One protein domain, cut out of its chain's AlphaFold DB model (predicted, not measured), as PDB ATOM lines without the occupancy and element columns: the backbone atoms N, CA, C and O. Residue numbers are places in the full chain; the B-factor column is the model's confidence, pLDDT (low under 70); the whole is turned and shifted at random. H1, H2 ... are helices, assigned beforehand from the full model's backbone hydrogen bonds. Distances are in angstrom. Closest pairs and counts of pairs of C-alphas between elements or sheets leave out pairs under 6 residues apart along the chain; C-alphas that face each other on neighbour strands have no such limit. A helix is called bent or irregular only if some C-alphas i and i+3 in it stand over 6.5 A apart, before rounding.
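What this domain is: This is residues 12 to 35 and 48 to 208 of the 711 residues of the protein "Protein kinase domain-containing protein" of Firmicutes bacterium (UniProt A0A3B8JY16). The long helix H6 stands in an elongated zigzag of helices, in which H3, H4, H6, H7, H8, H9, H10 and H11 follow one another, each running against the one before. At one end of the zigzag the helical hairpin of H1 and H2 packs through H1 on H6, and the short H5 makes a corner between H4 and H6. The printed part has 185 residues with eleven named helices, H1 to H11 in chain order, and no named strand: the class is all helix. It is loose, with a radius of gyration of the C-alphas of 20.0 A, and spans 67 by 37 by 27 A.

Where its parts are: H6, residues 97 to 121, is 36.6 A long, from C-alpha 97 at (45.950, 34.827, -6.843) to C-alpha 121 at (12.726, 31.469, 8.037); it is neither bent nor irregular, but only just: C-alphas 98 and 101 are 6.1 A apart. Before it come H1, residues 12 to 23, H2, 25 to 30, H3, 51 to 68, 25.8 A, H4, 72 to 88, 24.4 A, and H5, 90 to 94. After it come H7, 125 to 138, 20.5 A, H8, 143 to 155, H9, 158 to 174, 25.4 A, H10, 179 to 190, and H11, 196 to 207, ending at (4.850, 14.798, -15.202). H1 and H9 are irregular: C-alphas 14 and 17, and C-alphas 159 and 162, are each 7.4 A apart.

How they stand to each other: H6 is the hub, touching four helices. H6 and H7 form a hairpin at 22 degrees, a shallow tilt, closest at the C-alphas of Gly 116 and Ala 128, 4.1 A. Residues 104 to 108 of H6 touch residues 80 to 87 of H4, closest at C-alphas 104 and 83, 7.1 A. Its residues 107 to 114 touch residues 14 to 18 of H1, closest at C-alphas 111 and 14, 6.9 A. H6 and H8 only just touch, with 3 pairs of C-alphas within 8 A. H4, H6, H7, H8, H9 and H10 form an up-and-down bundle, each running against the one before. H10 and H11 touch at 9 degrees, opposite ways, closest at C-alphas 186 and 199, 4.5 A. H2 and H3 are apart. Every O i to N i+4 pair is within hydrogen-bond range in H3, H4, H8, H10 and H11; the counts are 6 of 8 in H1, 20 of 21 in H6, 6 of 10 in H7, 11 of 13 in H9, 0 of 2 in H2 and 0 of 1 in H5, where O i to N i+3 gives 2 of 3 and 2 of 2.

The domain as a whole: The C-alphas farthest apart, His 48 and Glu 197, are 67.1 A apart. Residues 36 to 47 are not printed, and C-alphas 35 and 48 are 23.9 A apart across the cut. The links printed whole are tight. Mean pLDDT of the printed part is 77.8, with 40 residues under 70, among them residues 12 to 35.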
ATOM      1  N   SER A  12      29.137  35.432  13.686       60.72
ATOM      2  CA  SER A  12      30.413  34.783  13.972       60.72
ATOM      3  C   SER A  12      30.419  33.272  13.723       60.72
ATOM      4  O   SER A  12      31.434  32.769  13.243       60.72
ATOM      5  N   ASP A  13      29.313  32.551  13.937       64.19
ATOM      6  CA  ASP A  13      29.243  31.093  13.721       64.19
ATOM      7  C   ASP A  13      29.354  30.724  12.236       64.19
ATOM      8  O   ASP A  13      29.974  29.724  11.867       64.19
ATOM      9  N   ILE A  14      28.797  31.569  11.365       63.84
ATOM     10  CA  ILE A  14      28.871  31.426   9.904       63.84
ATOM     11  C   ILE A  14      30.310  31.573   9.413       63.84
ATOM     12  O   ILE A  14      30.776  30.853   8.524       63.84
ATOM     13  N   LEU A  15      31.021  32.533   9.996       63.97
ATOM     14  CA  LEU A  15      32.351  32.925   9.559       63.97
ATOM     15  C   LEU A  15      33.463  32.220  10.337       63.97
ATOM     16  O   LEU A  15      34.613  32.302   9.915       63.97
ATOM     17  N   ALA A  16      33.145  31.480  11.405       64.81
ATOM     18  CA  ALA A  16      34.102  30.818  12.288       64.81
ATOM     19  C   ALA A  16      35.121  29.968  11.515       64.81
ATOM     20  O   ALA A  16      36.324  30.142  11.683       64.81
ATOM     21  N   GLY A  17      34.670  29.118  10.588       62.38
ATOM     22  CA  GLY A  17      35.574  28.294   9.774       62.38
ATOM     23  C   GLY A  17      36.510  29.112   8.871       62.38
ATOM     24  O   GLY A  17      37.684  28.776   8.721       62.38
ATOM     25  N   TYR A  18      36.016  30.217   8.304       65.62
ATOM     26  CA  TYR A  18      36.786  31.087   7.411       65.62
ATOM     27  C   TYR A  18      37.771  31.977   8.173       65.62
ATOM     28  O   TYR A  18      38.926  32.116   7.769       65.62
ATOM     29  N   LEU A  19      37.334  32.547   9.296       67.38
ATOM     30  CA  LEU A  19      38.155  33.375  10.172       67.38
ATOM     31  C   LEU A  19      39.227  32.532  10.867       67.38
ATOM     32  O   LEU A  19      40.374  32.958  10.923       67.38
ATOM     33  N   GLY A  20      38.918  31.299  11.281       64.69
ATOM     34  CA  GLY A  20      39.921  30.366  11.800       64.69
ATOM     35  C   GLY A  20      41.000  29.998  10.790       64.69
ATOM     36  O   GLY A  20      42.170  29.909  11.151       64.69
ATOM     37  N   ALA A  21      40.629  29.829   9.520       63.38
ATOM     38  CA  ALA A  21      41.587  29.540   8.455       63.38
ATOM     39  C   ALA A  21      42.497  30.739   8.125       63.38
ATOM     40  O   ALA A  21      43.663  30.546   7.782       63.38
ATOM     41  N   LEU A  22      41.985  31.974   8.219       66.12
ATOM     42  CA  LEU A  22      42.723  33.194   7.862       66.12
ATOM     43  C   LEU A  22      43.498  33.831   9.024       66.12
ATOM     44  O   LEU A  22      44.512  34.492   8.781       66.12
ATOM     45  N   LEU A  23      43.001  33.669  10.253       66.81
ATOM     46  CA  LEU A  23      43.458  34.368  11.461       66.81
ATOM     47  C   LEU A  23      43.832  33.419  12.614       66.81
ATOM     48  O   LEU A  23      44.380  33.881  13.612       66.81
ATOM     49  N   GLY A  24      43.590  32.109  12.478       64.62
ATOM     50  CA  GLY A  24      43.912  31.086  13.479       64.62
ATOM     51  C   GLY A  24      42.748  30.724  14.414       64.62
ATOM     52  O   GLY A  24      41.814  31.497  14.620       64.62
ATOM     53  N   VAL A  25      42.815  29.525  15.007       58.22
ATOM     54  CA  VAL A  25      41.752  28.931  15.854       58.22
ATOM     55  C   VAL A  25      41.441  29.778  17.094       58.22
ATOM     56  O   VAL A  25      40.293  29.864  17.520       58.22
ATOM     57  N   GLU A  26      42.444  30.460  17.643       59.94
ATOM     58  CA  GLU A  26      42.282  31.315  18.823       59.94
ATOM     59  C   GLU A  26      41.396  32.545  18.572       59.94
ATOM     60  O   GLU A  26      40.802  33.065  19.514       59.94
ATOM     61  N   PHE A  27      41.281  32.996  17.319       63.81
ATOM     62  CA  PHE A  27      40.426  34.123  16.940       63.81
ATOM     63  C   PHE A  27      38.935  33.746  16.971       63.81
ATOM     64  O   PHE A  27      38.097  34.567  17.333       63.81
ATOM     65  N   ILE A  28      38.597  32.484  16.669       59.03
ATOM     66  CA  ILE A  28      37.215  31.968  16.721       59.03
ATOM     67  C   ILE A  28      36.677  31.991  18.155       59.03
ATOM     68  O   ILE A  28      35.537  32.394  18.388       59.03
ATOM     69  N   LEU A  29      37.506  31.577  19.118       57.84
ATOM     70  CA  LEU A  29      37.137  31.512  20.536       57.84
ATOM     71  C   LEU A  29      36.768  32.889  21.109       57.84
ATOM     72  O   LEU A  29      36.018  32.961  22.076       57.84
ATOM     73  N   TYR A  30      37.261  33.972  20.497       62.06
ATOM     74  CA  TYR A  30      36.971  35.347  20.902       62.06
ATOM     75  C   TYR A  30      35.608  35.863  20.399       62.06
ATOM     76  O   TYR A  30      35.074  36.819  20.951       62.06
ATOM     77  N   LEU A  31      35.032  35.238  19.364       55.69
ATOM     78  CA  LEU A  31      33.781  35.667  18.723       55.69
ATOM     79  C   LEU A  31      32.543  34.860  19.168       55.69
ATOM     80  O   LEU A  31      31.440  35.114  18.682       55.69
ATOM     81  N   SER A  32      32.710  33.873  20.054       50.12
ATOM     82  CA  SER A  32      31.611  33.040  20.571       50.12
ATOM     83  C   SER A  32      30.923  33.703  21.782       50.12
ATOM     84  O   SER A  32      31.613  34.309  22.603       50.12
ATOM     85  N   PRO A  33      29.591  33.586  21.958       44.50
ATOM     86  CA  PRO A  33      28.881  34.258  23.050       44.50
ATOM     87  C   PRO A  33      29.192  33.636  24.422       44.50
ATOM     88  O   PRO A  33      29.326  32.412  24.528       44.50
ATOM     89  N   PRO A  34      29.217  34.426  25.510       45.06
ATOM     90  CA  PRO A  34      29.331  33.889  26.859       45.06
ATOM     91  C   PRO A  34      27.945  33.521  27.432       45.06
ATOM     92  O   PRO A  34      27.197  34.423  27.784       45.06
ATOM     93  N   GLU A  35      27.605  32.221  27.543       42.78
ATOM     94  CA  GLU A  35      26.992  31.542  28.727       42.78
ATOM     95  C   GLU A  35      26.382  30.143  28.410       42.78
ATOM     96  O   GLU A  35      25.969  29.913  27.276       42.78
ATOM     97  N   HIS A  48      46.484  41.713  22.175       61.12
ATOM     98  CA  HIS A  48      46.652  42.820  21.227       61.12
ATOM     99  C   HIS A  48      46.336  42.301  19.821       61.12
ATOM    100  O   HIS A  48      47.145  41.587  19.224       61.12
ATOM    101  N   PHE A  49      45.142  42.598  19.313       67.12
ATOM    102  CA  PHE A  49      44.804  42.326  17.920       67.12
ATOM    103  C   PHE A  49      45.509  43.339  17.012       67.12
ATOM    104  O   PHE A  49      45.743  44.483  17.387       67.12
ATOM    105  N   SER A  50      45.873  42.921  15.801       73.50
ATOM    106  CA  SER A  50      46.335  43.873  14.785       73.50
ATOM    107  C   SER A  50      45.206  44.835  14.392       73.50
ATOM    108  O   SER A  50      44.033  44.467  14.456       73.50
ATOM    109  N   PHE A  51      45.553  46.026  13.899       76.62
ATOM    110  CA  PHE A  51      44.585  47.024  13.421       76.62
ATOM    111  C   PHE A  51      43.538  46.437  12.447       76.62
ATOM    112  O   PHE A  51      42.343  46.709  12.556       76.62
ATOM    113  N   GLU A  52      43.959  45.552  11.538       74.31
ATOM    114  CA  GLU A  52      43.047  44.894  10.590       74.31
ATOM    115  C   GLU A  52      42.124  43.858  11.251       74.31
ATOM    116  O   GLU A  52      40.975  43.685  10.842       74.31
ATOM    117  N   GLN A  53      42.595  43.176  12.297       73.56
ATOM    118  CA  GLN A  53      41.769  42.258  13.084       73.56
ATOM    119  C   GLN A  53      40.728  43.018  13.918       73.56
ATOM    120  O   GLN A  53      39.582  42.578  13.984       73.56
ATOM    121  N   GLU A  54      41.078  44.175  14.486       76.62
ATOM    122  CA  GLU A  54      40.127  45.043  15.196       76.62
ATOM    123  C   GLU A  54      39.048  45.594  14.257       76.62
ATOM    124  O   GLU A  54      37.863  45.559  14.585       76.62
ATOM    125  N   LYS A  55      39.424  46.014  13.042       79.75
ATOM    126  CA  LYS A  55      38.480  46.436  11.992       79.75
ATOM    127  C   LYS A  55      37.461  45.340  11.661       79.75
ATOM    128  O   LYS A  55      36.272  45.627  11.526       79.75
ATOM    129  N   ILE A  56      37.907  44.085  11.568       78.00
ATOM    130  CA  ILE A  56      37.042  42.916  11.342       78.00
ATOM    131  C   ILE A  56      36.092  42.687  12.525       78.00
ATOM    132  O   ILE A  56      34.898  42.495  12.303       78.00
ATOM    133  N   ILE A  57      36.592  42.741  13.764       74.19
ATOM    134  CA  ILE A  57      35.775  42.569  14.979       74.19
ATOM    135  C   ILE A  57      34.693  43.650  15.056       74.19
ATOM    136  O   ILE A  57      33.520  43.328  15.242       74.19
ATOM    137  N   ASN A  58      35.061  44.913  14.839       78.19
ATOM    138  CA  ASN A  58      34.126  46.036  14.871       78.19
ATOM    139  C   ASN A  58      33.035  45.889  13.802       78.19
ATOM    140  O   ASN A  58      31.856  46.088  14.086       78.19
ATOM    141  N   LEU A  59      33.400  45.485  12.578       78.88
ATOM    142  CA  LEU A  59      32.422  45.230  11.518       78.88
ATOM    143  C   LEU A  59      31.467  44.086  11.884       78.88
ATOM    144  O   LEU A  59      30.265  44.230  11.674       78.88
ATOM    145  N   LEU A  60      31.965  42.990  12.465       75.00
ATOM    146  CA  LEU A  60      31.129  41.872  12.917       75.00
ATOM    147  C   LEU A  60      30.154  42.296  14.022       75.00
ATOM    148  O   LEU A  60      28.971  41.985  13.930       75.00
ATOM    149  N   GLN A  61      30.609  43.064  15.013       75.75
ATOM    150  CA  GLN A  61      29.753  43.574  16.090       75.75
ATOM    151  C   GLN A  61      28.666  44.518  15.567       75.75
ATOM    152  O   GLN A  61      27.501  44.409  15.960       75.75
ATOM    153  N   VAL A  62      29.017  45.420  14.643       77.81
ATOM    154  CA  VAL A  62      28.045  46.317  13.999       77.81
ATOM    155  C   VAL A  62      27.041  45.518  13.175       77.81
ATOM    156  O   VAL A  62      25.854  45.838  13.195       77.81
ATOM    157  N   MET A  63      27.478  44.461  12.484       75.69
ATOM    158  CA  MET A  63      26.586  43.566  11.748       75.69
ATOM    159  C   MET A  63      25.631  42.816  12.672       75.69
ATOM    160  O   MET A  63      24.441  42.794  12.388       75.69
ATOM    161  N   GLU A  64      26.116  42.236  13.771       73.94
ATOM    162  CA  GLU A  64      25.272  41.523  14.737       73.94
ATOM    163  C   GLU A  64      24.248  42.452  15.389       73.94
ATOM    164  O   GLU A  64      23.064  42.122  15.451       73.94
ATOM    165  N   THR A  65      24.680  43.650  15.788       75.81
ATOM    166  CA  THR A  65      23.794  44.676  16.354       75.81
ATOM    167  C   THR A  65      22.759  45.124  15.322       75.81
ATOM    168  O   THR A  65      21.562  45.092  15.589       75.81
ATOM    169  N   SER A  66      23.189  45.445  14.097       76.00
ATOM    170  CA  SER A  66      22.287  45.867  13.015       76.00
ATOM    171  C   SER A  66      21.311  44.763  12.609       76.00
ATOM    172  O   SER A  66      20.169  45.052  12.257       76.00
ATOM    173  N   PHE A  67      21.735  43.499  12.657       72.75
ATOM    174  CA  PHE A  67      20.876  42.351  12.381       72.75
ATOM    175  C   PHE A  67      19.829  42.171  13.484       72.75
ATOM    176  O   PHE A  67      18.651  41.993  13.181       72.75
ATOM    177  N   ALA A  68      20.227  42.292  14.756       71.44
ATOM    178  CA  ALA A  68      19.307  42.271  15.894       71.44
ATOM    179  C   ALA A  68      18.301  43.437  15.865       71.44
ATOM    180  O   ALA A  68      17.153  43.267  16.272       71.44
ATOM    181  N   GLU A  69      18.712  44.594  15.343       76.06
ATOM    182  CA  GLU A  69      17.873  45.783  15.144       76.06
ATOM    183  C   GLU A  69      17.011  45.739  13.866       76.06
ATOM    184  O   GLU A  69      16.254  46.676  13.617       76.06
ATOM    185  N   GLY A  70      17.115  44.690  13.038       73.44
ATOM    186  CA  GLY A  70      16.327  44.563  11.807       73.44
ATOM    187  C   GLY A  70      16.736  45.534  10.692       73.44
ATOM    188  O   GLY A  70      15.888  45.996   9.933       73.44
ATOM    189  N   LYS A  71      18.030  45.864  10.576       79.75
ATOM    190  CA  LYS A  71      18.592  46.776   9.559       79.75
ATOM    191  C   LYS A  71      19.382  46.006   8.479       79.75
ATOM    192  O   LYS A  71      20.611  46.110   8.427       79.75
ATOM    193  N   PRO A  72      18.726  45.240   7.588       77.00
ATOM    194  CA  PRO A  72      19.389  44.341   6.631       77.00
ATOM    195  C   PRO A  72      20.268  45.062   5.603       77.00
ATOM    196  O   PRO A  72      21.301  44.532   5.212       77.00
ATOM    197  N   GLU A  73      19.916  46.284   5.192       79.38
ATOM    198  CA  GLU A  73      20.741  47.092   4.283       79.38
ATOM    199  C   GLU A  73      22.081  47.475   4.919       79.38
ATOM    200  O   GLU A  73      23.134  47.416   4.278       79.38
ATOM    201  N   THR A  74      22.062  47.817   6.209       80.31
ATOM    202  CA  THR A  74      23.280  48.072   6.982       80.31
ATOM    203  C   THR A  74      24.102  46.794   7.107       80.31
ATOM    204  O   THR A  74      25.303  46.821   6.851       80.31
ATOM    205  N   VAL A  75      23.457  45.654   7.384       78.94
ATOM    206  CA  VAL A  75      24.122  44.341   7.425       78.94
ATOM    207  C   VAL A  75      24.762  43.999   6.075       78.94
ATOM    208  O   VAL A  75      25.929  43.619   6.054       78.94
ATOM    209  N   LYS A  76      24.066  44.195   4.947       81.00
ATOM    210  CA  LYS A  76      24.607  43.986   3.592       81.00
ATOM    211  C   LYS A  76      25.838  44.861   3.344       81.00
ATOM    212  O   LYS A  76      26.881  44.348   2.940       81.00
ATOM    213  N   LYS A  77      25.749  46.169   3.614       83.56
ATOM    214  CA  LYS A  77      26.876  47.106   3.445       83.56
ATOM    215  C   LYS A  77      28.074  46.694   4.298       83.56
ATOM    216  O   LYS A  77      29.189  46.606   3.783       83.56
ATOM    217  N   CYS A  78      27.847  46.384   5.572       80.88
ATOM    218  CA  CYS A  78      28.894  45.931   6.477       80.88
ATOM    219  C   CYS A  78      29.476  44.571   6.057       80.88
ATOM    220  O   CYS A  78      30.688  44.407   6.137       80.88
ATOM    221  N   ALA A  79      28.678  43.642   5.518       77.75
ATOM    222  CA  ALA A  79      29.159  42.361   4.994       77.75
ATOM    223  C   ALA A  79      30.095  42.545   3.787       77.75
ATOM    224  O   ALA A  79      31.148  41.908   3.697       77.75
ATOM    225  N   LEU A  80      29.750  43.451   2.868       81.12
ATOM    226  CA  LEU A  80      30.608  43.788   1.728       81.12
ATOM    227  C   LEU A  80      31.907  44.469   2.182       81.12
ATOM    228  O   LEU A  80      32.980  44.159   1.658       81.12
ATOM    229  N   LEU A  81      31.831  45.366   3.171       83.38
ATOM    230  CA  LEU A  81      33.004  46.005   3.780       83.38
ATOM    231  C   LEU A  81      33.880  45.001   4.535       83.38
ATOM    232  O   LEU A  81      35.099  45.061   4.421       83.38
ATOM    233  N   LEU A  82      33.277  44.036   5.229       80.50
ATOM    234  CA  LEU A  82      33.971  42.949   5.914       80.50
ATOM    235  C   LEU A  82      34.768  42.102   4.923       80.50
ATOM    236  O   LEU A  82      35.946  41.835   5.141       80.50
ATOM    237  N   VAL A  83      34.172  41.737   3.788       75.75
ATOM    238  CA  VAL A  83      34.879  40.998   2.731       75.75
ATOM    239  C   VAL A  83      36.016  41.825   2.124       75.75
ATOM    240  O   VAL A  83      37.045  41.257   1.757       75.75
ATOM    241  N   ARG A  84      35.874  43.155   2.023       80.69
ATOM    242  CA  ARG A  84      36.977  44.044   1.613       80.69
ATOM    243  C   ARG A  84      38.099  44.062   2.655       80.69
ATOM    244  O   ARG A  84      39.239  43.825   2.279       80.69
ATOM    245  N   ALA A  85      37.776  44.218   3.938       77.19
ATOM    246  CA  ALA A  85      38.755  44.177   5.027       77.19
ATOM    247  C   ALA A  85      39.494  42.825   5.089       77.19
ATOM    248  O   ALA A  85      40.714  42.774   5.204       77.19
ATOM    249  N   LEU A  86      38.788  41.707   4.888       75.19
ATOM    250  CA  LEU A  86      39.410  40.380   4.827       75.19
ATOM    251  C   LEU A  86      40.392  40.231   3.652       75.19
ATOM    252  O   LEU A  86      41.359  39.476   3.758       75.19
ATOM    253  N   LYS A  87      40.189  40.942   2.534       74.31
ATOM    254  CA  LYS A  87      41.137  40.950   1.403       74.31
ATOM    255  C   LYS A  87      42.424  41.713   1.713       74.31
ATOM    256  O   LYS A  87      43.451  41.397   1.113       74.31
ATOM    257  N   GLU A  88      42.362  42.688   2.616       74.50
ATOM    258  CA  GLU A  88      43.489  43.541   3.017       74.50
ATOM    259  C   GLU A  88      44.438  42.828   4.000       74.50
ATOM    260  O   GLU A  88      45.597  43.223   4.134       74.50
ATOM    261  N   LEU A  89      44.003  41.714   4.608       74.00
ATOM    262  CA  LEU A  89      44.810  40.941   5.551       74.00
ATOM    263  C   LEU A  89      46.147  40.454   4.949       74.00
ATOM    264  O   LEU A  89      46.166  39.835   3.878       74.00
ATOM    265  N   PRO A  90      47.276  40.601   5.672       66.00
ATOM    266  CA  PRO A  90      48.582  40.120   5.217       66.00
ATOM    267  C   PRO A  90      48.620  38.611   4.934       66.00
ATOM    268  O   PRO A  90      49.297  38.172   4.003       66.00
ATOM    269  N   SER A  91      47.861  37.807   5.689       65.69
ATOM    270  CA  SER A  91      47.749  36.353   5.501       65.69
ATOM    271  C   SER A  91      47.160  35.974   4.138       65.69
ATOM    272  O   SER A  91      47.552  34.959   3.558       65.69
ATOM    273  N   CYS A  92      46.325  36.829   3.542       62.69
ATOM    274  CA  CYS A  92      45.752  36.618   2.212       62.69
ATOM    275  C   CYS A  92      46.783  36.756   1.085       62.69
ATOM    276  O   CYS A  92      46.598  36.164   0.015       62.69
ATOM    277  N   LYS A  93      47.899  37.469   1.313       65.25
ATOM    278  CA  LYS A  93      49.006  37.561   0.346       65.25
ATOM    279  C   LYS A  93      49.695  36.207   0.121       65.25
ATOM    280  O   LYS A  93      50.220  35.995  -0.968       65.25
ATOM    281  N   LYS A  94      49.614  35.278   1.089       67.00
ATOM    282  CA  LYS A  94      50.140  33.901   0.989       67.00
ATOM    283  C   LYS A  94      49.264  32.969   0.138       67.00
ATOM    284  O   LYS A  94      49.733  31.926  -0.304       67.00
ATOM    285  N   ILE A  95      48.004  33.335  -0.119       68.38
ATOM    286  CA  ILE A  95      47.088  32.560  -0.968       68.38
ATOM    287  C   ILE A  95      47.364  32.910  -2.439       68.38
ATOM    288  O   ILE A  95      47.294  34.100  -2.783       68.38
ATOM    289  N   PRO A  96      47.616  31.933  -3.333       73.75
ATOM    290  CA  PRO A  96      47.857  32.221  -4.745       73.75
ATOM    291  C   PRO A  96      46.668  32.950  -5.390       73.75
ATOM    292  O   PRO A  96      45.506  32.645  -5.107       73.75
ATOM    293  N   ALA A  97      46.947  33.900  -6.289       71.44
ATOM    294  CA  ALA A  97      45.950  34.827  -6.843       71.44
ATOM    295  C   ALA A  97      44.718  34.129  -7.465       71.44
ATOM    296  O   ALA A  97      43.586  34.570  -7.254       71.44
ATOM    297  N   LYS A  98      44.926  32.992  -8.148       65.88
ATOM    298  CA  LYS A  98      43.863  32.158  -8.742       65.88
ATOM    299  C   LYS A  98      42.868  31.627  -7.700       65.88
ATOM    300  O   LYS A  98      41.666  31.605  -7.956       65.88
ATOM    301  N   TYR A  99      43.345  31.236  -6.519       66.44
ATOM    302  CA  TYR A  99      42.501  30.719  -5.436       66.44
ATOM    303  C   TYR A  99      41.884  31.840  -4.600       66.44
ATOM    304  O   TYR A  99      40.762  31.695  -4.126       66.44
ATOM    305  N   ARG A 100      42.561  32.990  -4.493       69.69
ATOM    306  CA  ARG A 100      42.091  34.158  -3.737       69.69
ATOM    307  C   ARG A 100      40.750  34.682  -4.256       69.69
ATOM    308  O   ARG A 100      39.827  34.887  -3.474       69.69
ATOM    309  N   ARG A 101      40.610  34.851  -5.577       67.88
ATOM    310  CA  ARG A 101      39.358  35.342  -6.183       67.88
ATOM    311  C   ARG A 101      38.187  34.388  -5.921       67.88
ATOM    312  O   ARG A 101      37.139  34.846  -5.480       67.88
ATOM    313  N   ARG A 102      38.399  33.080  -6.126       68.81
ATOM    314  CA  ARG A 102      37.392  32.025  -5.911       68.81
ATOM    315  C   ARG A 102      37.006  31.873  -4.437       68.81
ATOM    316  O   ARG A 102      35.844  31.639  -4.130       68.81
ATOM    317  N   PHE A 103      37.971  32.029  -3.535       72.94
ATOM    318  CA  PHE A 103      37.748  31.980  -2.094       72.94
ATOM    319  C   PHE A 103      36.826  33.115  -1.630       72.94
ATOM    320  O   PHE A 103      35.818  32.856  -0.981       72.94
ATOM    321  N   PHE A 104      37.110  34.363  -2.019       72.38
ATOM    322  CA  PHE A 104      36.290  35.506  -1.604       72.38
ATOM    323  C   PHE A 104      34.918  35.553  -2.282       72.38
ATOM    324  O   PHE A 104      33.952  35.958  -1.641       72.38
ATOM    325  N   SER A 105      34.803  35.132  -3.544       70.56
ATOM    326  CA  SER A 105      33.495  35.027  -4.202       70.56
ATOM    327  C   SER A 105      32.628  33.936  -3.566       70.56
ATOM    328  O   SER A 105      31.433  34.147  -3.379       70.56
ATOM    329  N   GLY A 106      33.233  32.807  -3.172       76.06
ATOM    330  CA  GLY A 106      32.562  31.754  -2.407       76.06
ATOM    331  C   GLY A 106      32.153  32.216  -1.007       76.06
ATOM    332  O   GLY A 106      31.043  31.932  -0.574       76.06
ATOM    333  N   LEU A 107      33.002  32.988  -0.322       77.81
ATOM    334  CA  LEU A 107      32.697  33.541   1.000       77.81
ATOM    335  C   LEU A 107      31.463  34.455   0.976       77.81
ATOM    336  O   LEU A 107      30.566  34.279   1.794       77.81
ATOM    337  N   VAL A 108      31.403  35.398   0.025       79.62
ATOM    338  CA  VAL A 108      30.238  36.286  -0.155       79.62
ATOM    339  C   VAL A 108      28.988  35.460  -0.422       79.62
ATOM    340  O   VAL A 108      27.972  35.667   0.233       79.62
ATOM    341  N   TYR A 109      29.084  34.492  -1.338       83.88
ATOM    342  CA  TYR A 109      27.975  33.613  -1.689       83.88
ATOM    343  C   TYR A 109      27.421  32.874  -0.463       83.88
ATOM    344  O   TYR A 109      26.234  32.976  -0.167       83.88
ATOM    345  N   HIS A 110      28.274  32.182   0.297       82.56
ATOM    346  CA  HIS A 110      27.838  31.417   1.467       82.56
ATOM    347  C   HIS A 110      27.261  32.306   2.572       82.56
ATOM    348  O   HIS A 110      26.218  31.968   3.131       82.56
ATOM    349  N   LEU A 111      27.900  33.446   2.851       82.00
ATOM    350  CA  LEU A 111      27.434  34.391   3.863       82.00
ATOM    351  C   LEU A 111      26.046  34.943   3.513       82.00
ATOM    352  O   LEU A 111      25.146  34.931   4.348       82.00
ATOM    353  N   PHE A 112      25.856  35.397   2.274       86.75
ATOM    354  CA  PHE A 112      24.616  36.045   1.845       86.75
ATOM    355  C   PHE A 112      23.467  35.041   1.727       86.75
ATOM    356  O   PHE A 112      22.352  35.353   2.136       86.75
ATOM    357  N   VAL A 113      23.740  33.819   1.253       87.06
ATOM    358  CA  VAL A 113      22.743  32.736   1.247       87.06
ATOM    359  C   VAL A 113      22.284  32.411   2.666       87.06
ATOM    360  O   VAL A 113      21.085  32.299   2.899       87.06
ATOM    361  N   GLN A 114      23.202  32.290   3.629       84.25
ATOM    362  CA  GLN A 114      22.834  31.959   5.009       84.25
ATOM    363  C   GLN A 114      22.077  33.088   5.713       84.25
ATOM    364  O   GLN A 114      21.119  32.804   6.432       84.25
ATOM    365  N   LEU A 115      22.461  34.348   5.482       81.75
ATOM    366  CA  LEU A 115      21.726  35.511   5.992       81.75
ATOM    367  C   LEU A 115      20.312  35.579   5.411       81.75
ATOM    368  O   LEU A 115      19.349  35.739   6.160       81.75
ATOM    369  N   GLY A 116      20.180  35.399   4.095       84.69
ATOM    370  CA  GLY A 116      18.881  35.338   3.435       84.69
ATOM    371  C   GLY A 116      18.014  34.187   3.956       84.69
ATOM    372  O   GLY A 116      16.838  34.396   4.253       84.69
ATOM    373  N   ASP A 117      18.581  32.984   4.115       85.75
ATOM    374  CA  ASP A 117      17.845  31.792   4.558       85.75
ATOM    375  C   ASP A 117      17.353  31.942   6.014       85.75
ATOM    376  O   ASP A 117      16.251  31.493   6.336       85.75
ATOM    377  N   ASP A 118      18.138  32.560   6.908       81.75
ATOM    378  CA  ASP A 118      17.727  32.826   8.297       81.75
ATOM    379  C   ASP A 118      16.631  33.901   8.381       81.75
ATOM    380  O   ASP A 118      15.629  33.699   9.071       81.75
ATOM    381  N   LEU A 119      16.757  34.995   7.620       80.50
ATOM    382  CA  LEU A 119      15.729  36.041   7.546       80.50
ATOM    383  C   LEU A 119      14.409  35.506   6.993       80.50
ATOM    384  O   LEU A 119      13.353  35.727   7.590       80.50
ATOM    385  N   LEU A 120      14.466  34.733   5.907       82.00
ATOM    386  CA  LEU A 120      13.279  34.147   5.292       82.00
ATOM    387  C   LEU A 120      12.560  33.190   6.255       82.00
ATOM    388  O   LEU A 120      11.340  33.254   6.382       82.00
ATOM    389  N   LYS A 121      13.300  32.356   7.002       81.00
ATOM    390  CA  LYS A 121      12.726  31.469   8.037       81.00
ATOM    391  C   LYS A 121      12.021  32.225   9.161       81.00
ATOM    392  O   LYS A 121      11.091  31.692   9.760       81.00
ATOM    393  N   ARG A 122      12.464  33.444   9.462       76.75
ATOM    394  CA  ARG A 122      11.869  34.319  10.482       76.75
ATOM    395  C   ARG A 122      10.707  35.164   9.953       76.75
ATOM    396  O   ARG A 122      10.113  35.901  10.734       76.75
ATOM    397  N   GLY A 123      10.380  35.051   8.664       76.44
ATOM    398  CA  GLY A 123       9.305  35.800   8.009       76.44
ATOM    399  C   GLY A 123       9.727  37.155   7.430       76.44
ATOM    400  O   GLY A 123       8.879  37.884   6.927       76.44
ATOM    401  N   PHE A 124      11.019  37.493   7.451       81.94
ATOM    402  CA  PHE A 124      11.565  38.744   6.909       81.94
ATOM    403  C   PHE A 124      11.927  38.582   5.426       81.94
ATOM    404  O   PHE A 124      13.093  38.573   5.024       81.94
ATOM    405  N   ALA A 125      10.908  38.345   4.598       85.06
ATOM    406  CA  ALA A 125      11.088  38.008   3.188       85.06
ATOM    407  C   ALA A 125      11.613  39.184   2.344       85.06
ATOM    408  O   ALA A 125      12.390  38.980   1.410       85.06
ATOM    409  N   ALA A 126      11.230  40.419   2.685       84.38
ATOM    410  CA  ALA A 126      11.716  41.626   2.022       84.38
ATOM    411  C   ALA A 126      13.218  41.827   2.241       84.38
ATOM    412  O   ALA A 126      13.963  42.177   1.330       84.38
ATOM    413  N   GLU A 127      13.646  41.551   3.461       84.38
ATOM    414  CA  GLU A 127      15.003  41.686   3.941       84.38
ATOM    415  C   GLU A 127      15.901  40.567   3.410       84.38
ATOM    416  O   GLU A 127      17.069  40.802   3.121       84.38
ATOM    417  N   ALA A 128      15.358  39.361   3.221       85.94
ATOM    418  CA  ALA A 128      16.071  38.257   2.584       85.94
ATOM    419  C   ALA A 128      16.394  38.542   1.102       85.94
ATOM    420  O   ALA A 128      17.499  38.238   0.645       85.94
ATOM    421  N   LEU A 129      15.465  39.164   0.359       89.06
ATOM    422  CA  LEU A 129      15.657  39.496  -1.062       89.06
ATOM    423  C   LEU A 129      16.846  40.424  -1.302       89.06
ATOM    424  O   LEU A 129      17.561  40.229  -2.278       89.06
ATOM    425  N   ILE A 130      17.123  41.345  -0.374       87.06
ATOM    426  CA  ILE A 130      18.290  42.237  -0.430       87.06
ATOM    427  C   ILE A 130      19.598  41.451  -0.638       87.06
ATOM    428  O   ILE A 130      20.496  41.916  -1.342       87.06
ATOM    429  N   PHE A 131      19.717  40.263  -0.036       88.31
ATOM    430  CA  PHE A 131      20.895  39.407  -0.177       88.31
ATOM    431  C   PHE A 131      20.836  38.540  -1.436       88.31
ATOM    432  O   PHE A 131      21.854  38.364  -2.107       88.31
ATOM    433  N   TYR A 132      19.662  38.001  -1.775       91.00
ATOM    434  CA  TYR A 132      19.514  37.148  -2.954       91.00
ATOM    435  C   TYR A 132      19.665  37.916  -4.267       91.00
ATOM    436  O   TYR A 132      20.336  37.421  -5.167       91.00
ATOM    437  N   GLU A 133      19.106  39.120  -4.375       89.12
ATOM    438  CA  GLU A 133      19.207  39.969  -5.567       89.12
ATOM    439  C   GLU A 133      20.655  40.413  -5.824       89.12
ATOM    440  O   GLU A 133      21.128  40.353  -6.960       89.12
ATOM    441  N   GLU A 134      21.398  40.756  -4.765       89.12
ATOM    442  CA  GLU A 134      22.831  41.070  -4.863       89.12
ATOM    443  C   GLU A 134      23.625  39.879  -5.421       89.12
ATOM    444  O   GLU A 134      24.476  40.032  -6.301       89.12
ATOM    445  N   LEU A 135      23.329  38.663  -4.950       88.69
ATOM    446  CA  LEU A 135      23.962  37.463  -5.485       88.69
ATOM    447  C   LEU A 135      23.515  37.184  -6.928       88.69
ATOM    448  O   LEU A 135      24.355  36.845  -7.763       88.69
ATOM    449  N   LEU A 136      22.233  37.359  -7.259       88.62
ATOM    450  CA  LEU A 136      21.697  37.098  -8.598       88.62
ATOM    451  C   LEU A 136      22.298  38.031  -9.650       88.62
ATOM    452  O   LEU A 136      22.474  37.608 -10.792       88.62
ATOM    453  N   ALA A 137      22.715  39.243  -9.274       86.56
ATOM    454  CA  ALA A 137      23.457  40.133 -10.167       86.56
ATOM    455  C   ALA A 137      24.744  39.478 -10.711       86.56
ATOM    456  O   ALA A 137      25.100  39.695 -11.872       86.56
ATOM    457  N   SER A 138      25.400  38.641  -9.896       82.94
ATOM    458  CA  SER A 138      26.642  37.927 -10.234       82.94
ATOM    459  C   SER A 138      26.430  36.464 -10.657       82.94
ATOM    460  O   SER A 138      27.255  35.921 -11.391       82.94
ATOM    461  N   TYR A 139      25.341  35.825 -10.218       86.44
ATOM    462  CA  TYR A 139      25.046  34.397 -10.402       86.44
ATOM    463  C   TYR A 139      23.668  34.181 -11.055       86.44
ATOM    464  O   TYR A 139      22.827  33.444 -10.545       86.44
ATOM    465  N   ARG A 140      23.430  34.828 -12.203       84.88
ATOM    466  CA  ARG A 140      22.110  34.901 -12.874       84.88
ATOM    467  C   ARG A 140      21.465  33.555 -13.231       84.88
ATOM    468  O   ARG A 140      20.251  33.493 -13.371       84.88
ATOM    469  N   GLN A 141      22.261  32.505 -13.420       87.81
ATOM    470  CA  GLN A 141      21.798  31.164 -13.814       87.81
ATOM    471  C   GLN A 141      21.831  30.155 -12.654       87.81
ATOM    472  O   GLN A 141      21.653  28.957 -12.862       87.81
ATOM    473  N   ASP A 142      22.092  30.607 -11.426       89.19
ATOM    474  CA  ASP A 142      22.117  29.717 -10.269       89.19
ATOM    475  C   ASP A 142      20.690  29.336  -9.851       89.19
ATOM    476  O   ASP A 142      19.992  30.090  -9.169       89.19
ATOM    477  N   ILE A 143      20.275  28.128 -10.238       88.19
ATOM    478  CA  ILE A 143      18.956  27.551  -9.939       88.19
ATOM    479  C   ILE A 143      18.647  27.574  -8.435       88.19
ATOM    480  O   ILE A 143      17.518  27.864  -8.034       88.19
ATOM    481  N   PHE A 144      19.637  27.298  -7.581       87.56
ATOM    482  CA  PHE A 144      19.429  27.264  -6.134       87.56
ATOM    483  C   PHE A 144      19.138  28.652  -5.569       87.56
ATOM    484  O   PHE A 144      18.410  28.782  -4.581       87.56
ATOM    485  N   LEU A 145      19.731  29.683  -6.162       89.88
ATOM    486  CA  LEU A 145      19.537  31.065  -5.753       89.88
ATOM    487  C   LEU A 145      18.229  31.636  -6.308       89.88
ATOM    488  O   LEU A 145      17.469  32.242  -5.554       89.88
ATOM    489  N   LEU A 146      17.928  31.362  -7.581       91.94
ATOM    490  CA  LEU A 146      16.652  31.708  -8.212       91.94
ATOM    491  C   LEU A 146      15.476  31.150  -7.400       91.94
ATOM    492  O   LEU A 146      14.535  31.879  -7.100       91.94
ATOM    493  N   ARG A 147      15.563  29.892  -6.943       91.50
ATOM    494  CA  ARG A 147      14.512  29.261  -6.128       91.50
ATOM    495  C   ARG A 147      14.330  29.942  -4.773       91.50
ATOM    496  O   ARG A 147      13.204  30.116  -4.312       91.50
ATOM    497  N   ARG A 148      15.427  30.333  -4.116       92.00
ATOM    498  CA  ARG A 148      15.373  31.072  -2.843       92.00
ATOM    499  C   ARG A 148      14.732  32.445  -3.013       92.00
ATOM    500  O   ARG A 148      13.872  32.804  -2.212       92.00
ATOM    501  N   ALA A 149      15.100  33.169  -4.069       92.31
ATOM    502  CA  ALA A 149      14.491  34.450  -4.405       92.31
ATOM    503  C   ALA A 149      12.997  34.297  -4.737       92.31
ATOM    504  O   ALA A 149      12.181  35.031  -4.188       92.31
ATOM    505  N   ALA A 150      12.617  33.289  -5.531       91.56
ATOM    506  CA  ALA A 150      11.220  32.999  -5.861       91.56
ATOM    507  C   ALA A 150      10.375  32.729  -4.605       91.56
ATOM    508  O   ALA A 150       9.300  33.304  -4.439       91.56
ATOM    509  N   ARG A 151      10.892  31.930  -3.662       90.25
ATOM    510  CA  ARG A 151      10.246  31.694  -2.357       90.25
ATOM    511  C   ARG A 151      10.119  32.960  -1.523       90.25
ATOM    512  O   ARG A 151       9.103  33.143  -0.860       90.25
ATOM    513  N   ALA A 152      11.135  33.819  -1.536       89.75
ATOM    514  CA  ALA A 152      11.089  35.081  -0.811       89.75
ATOM    515  C   ALA A 152      10.050  36.040  -1.412       89.75
ATOM    516  O   ALA A 152       9.250  36.596  -0.665       89.75
ATOM    517  N   TYR A 153       9.973  36.169  -2.740       91.38
ATOM    518  CA  TYR A 153       8.896  36.920  -3.393       91.38
ATOM    519  C   TYR A 153       7.514  36.341  -3.071       91.38
ATOM    520  O   TYR A 153       6.622  37.093  -2.692       91.38
ATOM    521  N   TYR A 154       7.356  35.015  -3.110       86.31
ATOM    522  CA  TYR A 154       6.106  34.355  -2.728       86.31
ATOM    523  C   TYR A 154       5.695  34.683  -1.283       86.31
ATOM    524  O   TYR A 154       4.558  35.067  -1.017       86.31
ATOM    525  N   ALA A 155       6.641  34.609  -0.342       85.88
ATOM    526  CA  ALA A 155       6.405  34.895   1.073       85.88
ATOM    527  C   ALA A 155       6.063  36.369   1.368       85.88
ATOM    528  O   ALA A 155       5.510  36.659   2.428       85.88
ATOM    529  N   ARG A 156       6.355  37.305   0.452       86.75
ATOM    530  CA  ARG A 156       5.950  38.718   0.582       86.75
ATOM    531  C   ARG A 156       4.467  38.959   0.301       86.75
ATOM    532  O   ARG A 156       3.972  40.043   0.609       86.75
ATOM    533  N   GLY A 157       3.770  37.981  -0.271       78.44
ATOM    534  CA  GLY A 157       2.340  38.046  -0.539       78.44
ATOM    535  C   GLY A 157       1.986  38.436  -1.974       78.44
ATOM    536  O   GLY A 157       2.842  38.571  -2.847       78.44
ATOM    537  N   VAL A 158       0.682  38.611  -2.201       78.81
ATOM    538  CA  VAL A 158       0.031  38.580  -3.525       78.81
ATOM    539  C   VAL A 158       0.649  39.536  -4.553       78.81
ATOM    540  O   VAL A 158       0.819  39.166  -5.710       78.81
ATOM    541  N   LEU A 159       1.064  40.737  -4.133       82.69
ATOM    542  CA  LEU A 159       1.658  41.750  -5.022       82.69
ATOM    543  C   LEU A 159       3.009  41.338  -5.636       82.69
ATOM    544  O   LEU A 159       3.443  41.954  -6.606       82.69
ATOM    545  N   PHE A 160       3.678  40.329  -5.071       87.06
ATOM    546  CA  PHE A 160       5.008  39.868  -5.486       87.06
ATOM    547  C   PHE A 160       4.996  38.487  -6.160       87.06
ATOM    548  O   PHE A 160       6.042  37.948  -6.527       87.06
ATOM    549  N   LEU A 161       3.812  37.901  -6.332       83.75
ATOM    550  CA  LEU A 161       3.647  36.619  -7.007       83.75
ATOM    551  C   LEU A 161       4.084  36.640  -8.487       83.75
ATOM    552  O   LEU A 161       4.699  35.656  -8.895       83.75
ATOM    553  N   PRO A 162       3.896  37.718  -9.285       89.88
ATOM    554  CA  PRO A 162       4.416  37.759 -10.660       89.88
ATOM    555  C   PRO A 162       5.943  37.599 -10.749       89.88
ATOM    556  O   PRO A 162       6.469  36.939 -11.648       89.88
ATOM    557  N   GLN A 163       6.679  38.164  -9.789       92.19
ATOM    558  CA  GLN A 163       8.132  38.030  -9.691       92.19
ATOM    559  C   GLN A 163       8.526  36.597  -9.319       92.19
ATOM    560  O   GLN A 163       9.449  36.040  -9.914       92.19
ATOM    561  N   ALA A 164       7.807  35.973  -8.378       90.31
ATOM    562  CA  ALA A 164       8.014  34.566  -8.039       90.31
ATOM    563  C   ALA A 164       7.744  33.644  -9.240       90.31
ATOM    564  O   ALA A 164       8.553  32.765  -9.529       90.31
ATOM    565  N   GLU A 165       6.656  33.883  -9.978       93.19
ATOM    566  CA  GLU A 165       6.309  33.147 -11.196       93.19
ATOM    567  C   GLU A 165       7.412  33.251 -12.255       93.19
ATOM    568  O   GLU A 165       7.857  32.230 -12.780       93.19
ATOM    569  N   THR A 166       7.886  34.468 -12.533       94.31
ATOM    570  CA  THR A 166       8.937  34.718 -13.533       94.31
ATOM    571  C   THR A 166      10.194  33.910 -13.217       94.31
ATOM    572  O   THR A 166      10.766  33.267 -14.095       94.31
ATOM    573  N   LEU A 167      10.596  33.883 -11.944       93.12
ATOM    574  CA  LEU A 167      11.758  33.120 -11.501       93.12
ATOM    575  C   LEU A 167      11.535  31.607 -11.582       93.12
ATOM    576  O   LEU A 167      12.447  30.897 -11.997       93.12
ATOM    577  N   TYR A 168      10.350  31.094 -11.233       93.94
ATOM    578  CA  TYR A 168      10.065  29.665 -11.390       93.94
ATOM    579  C   TYR A 168      10.081  29.238 -12.858       93.94
ATOM    580  O   TYR A 168      10.686  28.217 -13.176       93.94
ATOM    581  N   ARG A 169       9.509  30.035 -13.766       93.62
ATOM    582  CA  ARG A 169       9.580  29.761 -15.210       93.62
ATOM    583  C   ARG A 169      11.016  29.790 -15.720       93.62
ATOM    584  O   ARG A 169      11.432  28.863 -16.407       93.62
ATOM    585  N   GLN A 170      11.803  30.773 -15.293       93.38
ATOM    586  CA  GLN A 170      13.219  30.860 -15.641       93.38
ATOM    587  C   GLN A 170      14.020  29.635 -15.159       93.38
ATOM    588  O   GLN A 170      14.895  29.140 -15.867       93.38
ATOM    589  N   ILE A 171      13.722  29.106 -13.967       92.56
ATOM    590  CA  ILE A 171      14.340  27.864 -13.485       92.56
ATOM    591  C   ILE A 171      13.993  26.689 -14.405       92.56
ATOM    592  O   ILE A 171      14.876  25.893 -14.722       92.56
ATOM    593  N   LEU A 172      12.734  26.586 -14.832       90.25
ATOM    594  CA  LEU A 172      12.263  25.507 -15.700       90.25
ATOM    595  C   LEU A 172      12.832  25.599 -17.121       90.25
ATOM    596  O   LEU A 172      13.074  24.564 -17.734       90.25
ATOM    597  N   GLU A 173      13.132  26.800 -17.618       90.19
ATOM    598  CA  GLU A 173      13.881  26.984 -18.869       90.19
ATOM    599  C   GLU A 173      15.314  26.441 -18.761       90.19
ATOM    600  O   GLU A 173      15.796  25.761 -19.667       90.19
ATOM    601  N   TYR A 174      16.001  26.703 -17.643       88.44
ATOM    602  CA  TYR A 174      17.370  26.218 -17.428       88.44
ATOM    603  C   TYR A 174      17.440  24.734 -17.061       88.44
ATOM    604  O   TYR A 174      18.404  24.051 -17.409       88.44
ATOM    605  N   ASN A 175      16.451  24.233 -16.326       86.75
ATOM    606  CA  ASN A 175      16.366  22.847 -15.899       86.75
ATOM    607  C   ASN A 175      14.914  22.356 -15.955       86.75
ATOM    608  O   ASN A 175      14.228  22.323 -14.927       86.75
ATOM    609  N   PRO A 176      14.478  21.865 -17.127       84.50
ATOM    610  CA  PRO A 176      13.149  21.295 -17.290       84.50
ATOM    611  C   PRO A 176      12.894  20.082 -16.385       84.50
ATOM    612  O   PRO A 176      11.760  19.687 -16.199       84.50
ATOM    613  N   GLY A 177      13.917  19.469 -15.781       80.81
ATOM    614  CA  GLY A 177      13.743  18.369 -14.828       80.81
ATOM    615  C   GLY A 177      13.401  18.793 -13.394       80.81
ATOM    616  O   GLY A 177      13.259  17.922 -12.532       80.81
ATOM    617  N   ASP A 178      13.314  20.093 -13.093       83.50
ATOM    618  CA  ASP A 178      13.175  20.591 -11.721       83.50
ATOM    619  C   ASP A 178      11.737  20.520 -11.191       83.50
ATOM    620  O   ASP A 178      11.003  21.507 -11.118       83.50
ATOM    621  N   LEU A 179      11.339  19.321 -10.770       80.62
ATOM    622  CA  LEU A 179       9.980  19.052 -10.304       80.62
ATOM    623  C   LEU A 179       9.537  19.909  -9.102       80.62
ATOM    624  O   LEU A 179       8.343  20.104  -8.923       80.62
ATOM    625  N   GLU A 180      10.466  20.383  -8.265       82.00
ATOM    626  CA  GLU A 180      10.151  21.251  -7.115       82.00
ATOM    627  C   GLU A 180       9.677  22.641  -7.572       82.00
ATOM    628  O   GLU A 180       8.789  23.228  -6.957       82.00
ATOM    629  N   SER A 181      10.235  23.155  -8.672       86.25
ATOM    630  CA  SER A 181       9.819  24.437  -9.254       86.25
ATOM    631  C   SER A 181       8.491  24.322  -9.996       86.25
ATOM    632  O   SER A 181       7.682  25.239  -9.914       86.25
ATOM    633  N   TYR A 182       8.222  23.185 -10.646       85.12
ATOM    634  CA  TYR A 182       6.899  22.901 -11.209       85.12
ATOM    635  C   TYR A 182       5.796  22.891 -10.143       85.12
ATOM    636  O   TYR A 182       4.739  23.476 -10.354       85.12
ATOM    637  N   GLU A 183       6.037  22.246  -9.001       80.06
ATOM    638  CA  GLU A 183       5.080  22.183  -7.889       80.06
ATOM    639  C   GLU A 183       4.808  23.574  -7.304       80.06
ATOM    640  O   GLU A 183       3.657  23.983  -7.162       80.06
ATOM    641  N   ALA A 184       5.868  24.341  -7.042       82.31
ATOM    642  CA  ALA A 184       5.738  25.696  -6.522       82.31
ATOM    643  C   ALA A 184       5.043  26.651  -7.507       82.31
ATOM    644  O   ALA A 184       4.262  27.501  -7.081       82.31
ATOM    645  N   LEU A 185       5.301  26.505  -8.813       87.88
ATOM    646  CA  LEU A 185       4.625  27.271  -9.856       87.88
ATOM    647  C   LEU A 185       3.147  26.884  -9.968       87.88
ATOM    648  O   LEU A 185       2.302  27.769 -10.018       87.88
ATOM    649  N   GLY A 186       2.826  25.590  -9.960       83.00
ATOM    650  CA  GLY A 186       1.443  25.116 -10.005       83.00
ATOM    651  C   GLY A 186       0.618  25.653  -8.835       83.00
ATOM    652  O   GLY A 186      -0.416  26.276  -9.055       83.00
ATOM    653  N   HIS A 187       1.131  25.545  -7.605       79.25
ATOM    654  CA  HIS A 187       0.466  26.106  -6.425       79.25
ATOM    655  C   HIS A 187       0.323  27.624  -6.487       79.25
ATOM    656  O   HIS A 187      -0.686  28.179  -6.055       79.25
ATOM    657  N   LEU A 188       1.328  28.327  -7.013       83.88
ATOM    658  CA  LEU A 188       1.232  29.766  -7.220       83.88
ATOM    659  C   LEU A 188       0.063  30.098  -8.155       83.88
ATOM    660  O   LEU A 188      -0.707  31.001  -7.841       83.88
ATOM    661  N   LEU A 189      -0.088  29.358  -9.255       82.69
ATOM    662  CA  LEU A 189      -1.141  29.559 -10.252       82.69
ATOM    663  C   LEU A 189      -2.541  29.200  -9.730       82.69
ATOM    664  O   LEU A 189      -3.478  29.941 -10.006       82.69
ATOM    665  N   GLU A 190      -2.683  28.142  -8.926       76.56
ATOM    666  CA  GLU A 190      -3.951  27.771  -8.265       76.56
ATOM    667  C   GLU A 190      -4.497  28.887  -7.366       76.56
ATOM    668  O   GLU A 190      -5.705  29.060  -7.236       76.56
ATOM    669  N   ASN A 191      -3.607  29.669  -6.752       71.38
ATOM    670  CA  ASN A 191      -3.999  30.782  -5.892       71.38
ATOM    671  C   ASN A 191      -4.483  32.019  -6.679       71.38
ATOM    672  O   ASN A 191      -4.918  32.994  -6.061       71.38
ATOM    673  N   PHE A 192      -4.427  32.002  -8.017       75.50
ATOM    674  CA  PHE A 192      -4.969  33.050  -8.880       75.50
ATOM    675  C   PHE A 192      -6.312  32.632  -9.500       75.50
ATOM    676  O   PHE A 192      -6.347  31.703 -10.312       75.50
ATOM    677  N   PRO A 193      -7.411  33.356  -9.210       69.94
ATOM    678  CA  PRO A 193      -8.704  33.091  -9.832       69.94
ATOM    679  C   PRO A 193      -8.607  33.134 -11.362       69.94
ATOM    680  O   PRO A 193      -8.114  34.110 -11.929       69.94
ATOM    681  N   GLY A 194      -9.081  32.078 -12.028       73.81
ATOM    682  CA  GLY A 194      -9.093  31.973 -13.491       73.81
ATOM    683  C   GLY A 194      -7.810  31.431 -14.135       73.81
ATOM    684  O   GLY A 194      -7.740  31.396 -15.359       73.81
ATOM    685  N   ARG A 195      -6.811  30.986 -13.356       81.00
ATOM    686  CA  ARG A 195      -5.572  30.355 -13.873       81.00
ATOM    687  C   ARG A 195      -5.445  28.863 -13.544       81.00
ATOM    688  O   ARG A 195      -4.376  28.277 -13.692       81.00
ATOM    689  N   GLU A 196      -6.542  28.233 -13.139       74.56
ATOM    690  CA  GLU A 196      -6.598  26.813 -12.764       74.56
ATOM    691  C   GLU A 196      -6.162  25.888 -13.915       74.56
ATOM    692  O   GLU A 196      -5.354  24.981 -13.715       74.56
ATOM    693  N   GLU A 197      -6.603  26.157 -15.148       74.31
ATOM    694  CA  GLU A 197      -6.179  25.388 -16.330       74.31
ATOM    695  C   GLU A 197      -4.675  25.516 -16.617       74.31
ATOM    696  O   GLU A 197      -4.018  24.569 -17.068       74.31
ATOM    697  N   GLU A 198      -4.103  26.680 -16.325       82.00
ATOM    698  CA  GLU A 198      -2.676  26.916 -16.489       82.00
ATOM    699  C   GLU A 198      -1.871  26.149 -15.432       82.00
ATOM    700  O   GLU A 198      -0.873  25.507 -15.766       82.00
ATOM    701  N   ALA A 199      -2.345  26.125 -14.181       77.00
ATOM    702  CA  ALA A 199      -1.765  25.305 -13.118       77.00
ATOM    703  C   ALA A 199      -1.771  23.812 -13.488       77.00
ATOM    704  O   ALA A 199      -0.745  23.132 -13.385       77.00
ATOM    705  N   LEU A 200      -2.897  23.310 -14.008       72.94
ATOM    706  CA  LEU A 200      -3.015  21.934 -14.499       72.94
ATOM    707  C   LEU A 200      -2.023  21.642 -15.629       72.94
ATOM    708  O   LEU A 200      -1.406  20.574 -15.653       72.94
ATOM    709  N   THR A 201      -1.817  22.593 -16.539       79.19
ATOM    710  CA  THR A 201      -0.831  22.469 -17.622       79.19
ATOM    711  C   THR A 201       0.593  22.360 -17.072       79.19
ATOM    712  O   THR A 201       1.343  21.474 -17.481       79.19
ATOM    713  N   VAL A 202       0.946  23.174 -16.075       81.38
ATOM    714  CA  VAL A 202       2.245  23.114 -15.388       81.38
ATOM    715  C   VAL A 202       2.460  21.751 -14.716       81.38
ATOM    716  O   VAL A 202       3.521  21.146 -14.879       81.38
ATOM    717  N   TYR A 203       1.457  21.195 -14.030       74.50
ATOM    718  CA  TYR A 203       1.571  19.854 -13.442       74.50
ATOM    719  C   TYR A 203       1.680  18.738 -14.495       74.50
ATOM    720  O   TYR A 203       2.440  17.781 -14.301       74.50
ATOM    721  N   ARG A 204       0.974  18.864 -15.627       72.19
ATOM    722  CA  ARG A 204       1.094  17.954 -16.784       72.19
ATOM    723  C   ARG A 204       2.481  17.995 -17.420       72.19
ATOM    724  O   ARG A 204       2.988  16.966 -17.873       72.19
ATOM    725  N   GLU A 205       3.127  19.152 -17.443       76.38
ATOM    726  CA  GLU A 205       4.513  19.255 -17.890       76.38
ATOM    727  C   GLU A 205       5.488  18.670 -16.872       76.38
ATOM    728  O   GLU A 205       6.366  17.900 -17.257       76.38
ATOM    729  N   ALA A 206       5.290  18.919 -15.575       75.44
ATOM    730  CA  ALA A 206       6.091  18.328 -14.500       75.44
ATOM    731  C   ALA A 206       6.131  16.799 -14.594       75.44
ATOM    732  O   ALA A 206       7.173  16.154 -14.429       75.44
ATOM    733  N   LEU A 207       4.983  16.216 -14.943       67.38
ATOM    734  CA  LEU A 207       4.850  14.798 -15.202       67.38
ATOM    735  C   LEU A 207       5.908  14.307 -16.186       67.38
ATOM    736  O   LEU A 207       6.478  13.251 -15.902       67.38
ATOM    737  N   ARG A 208       6.234  15.062 -17.260       68.38
ATOM    738  CA  ARG A 208       7.260  14.744 -18.292       68.38
ATOM    739  C   ARG A 208       8.577  14.267 -17.708       68.38
ATOM    740  O   ARG A 208       9.158  13.329 -18.255       68.38
TER     741      ARG A 208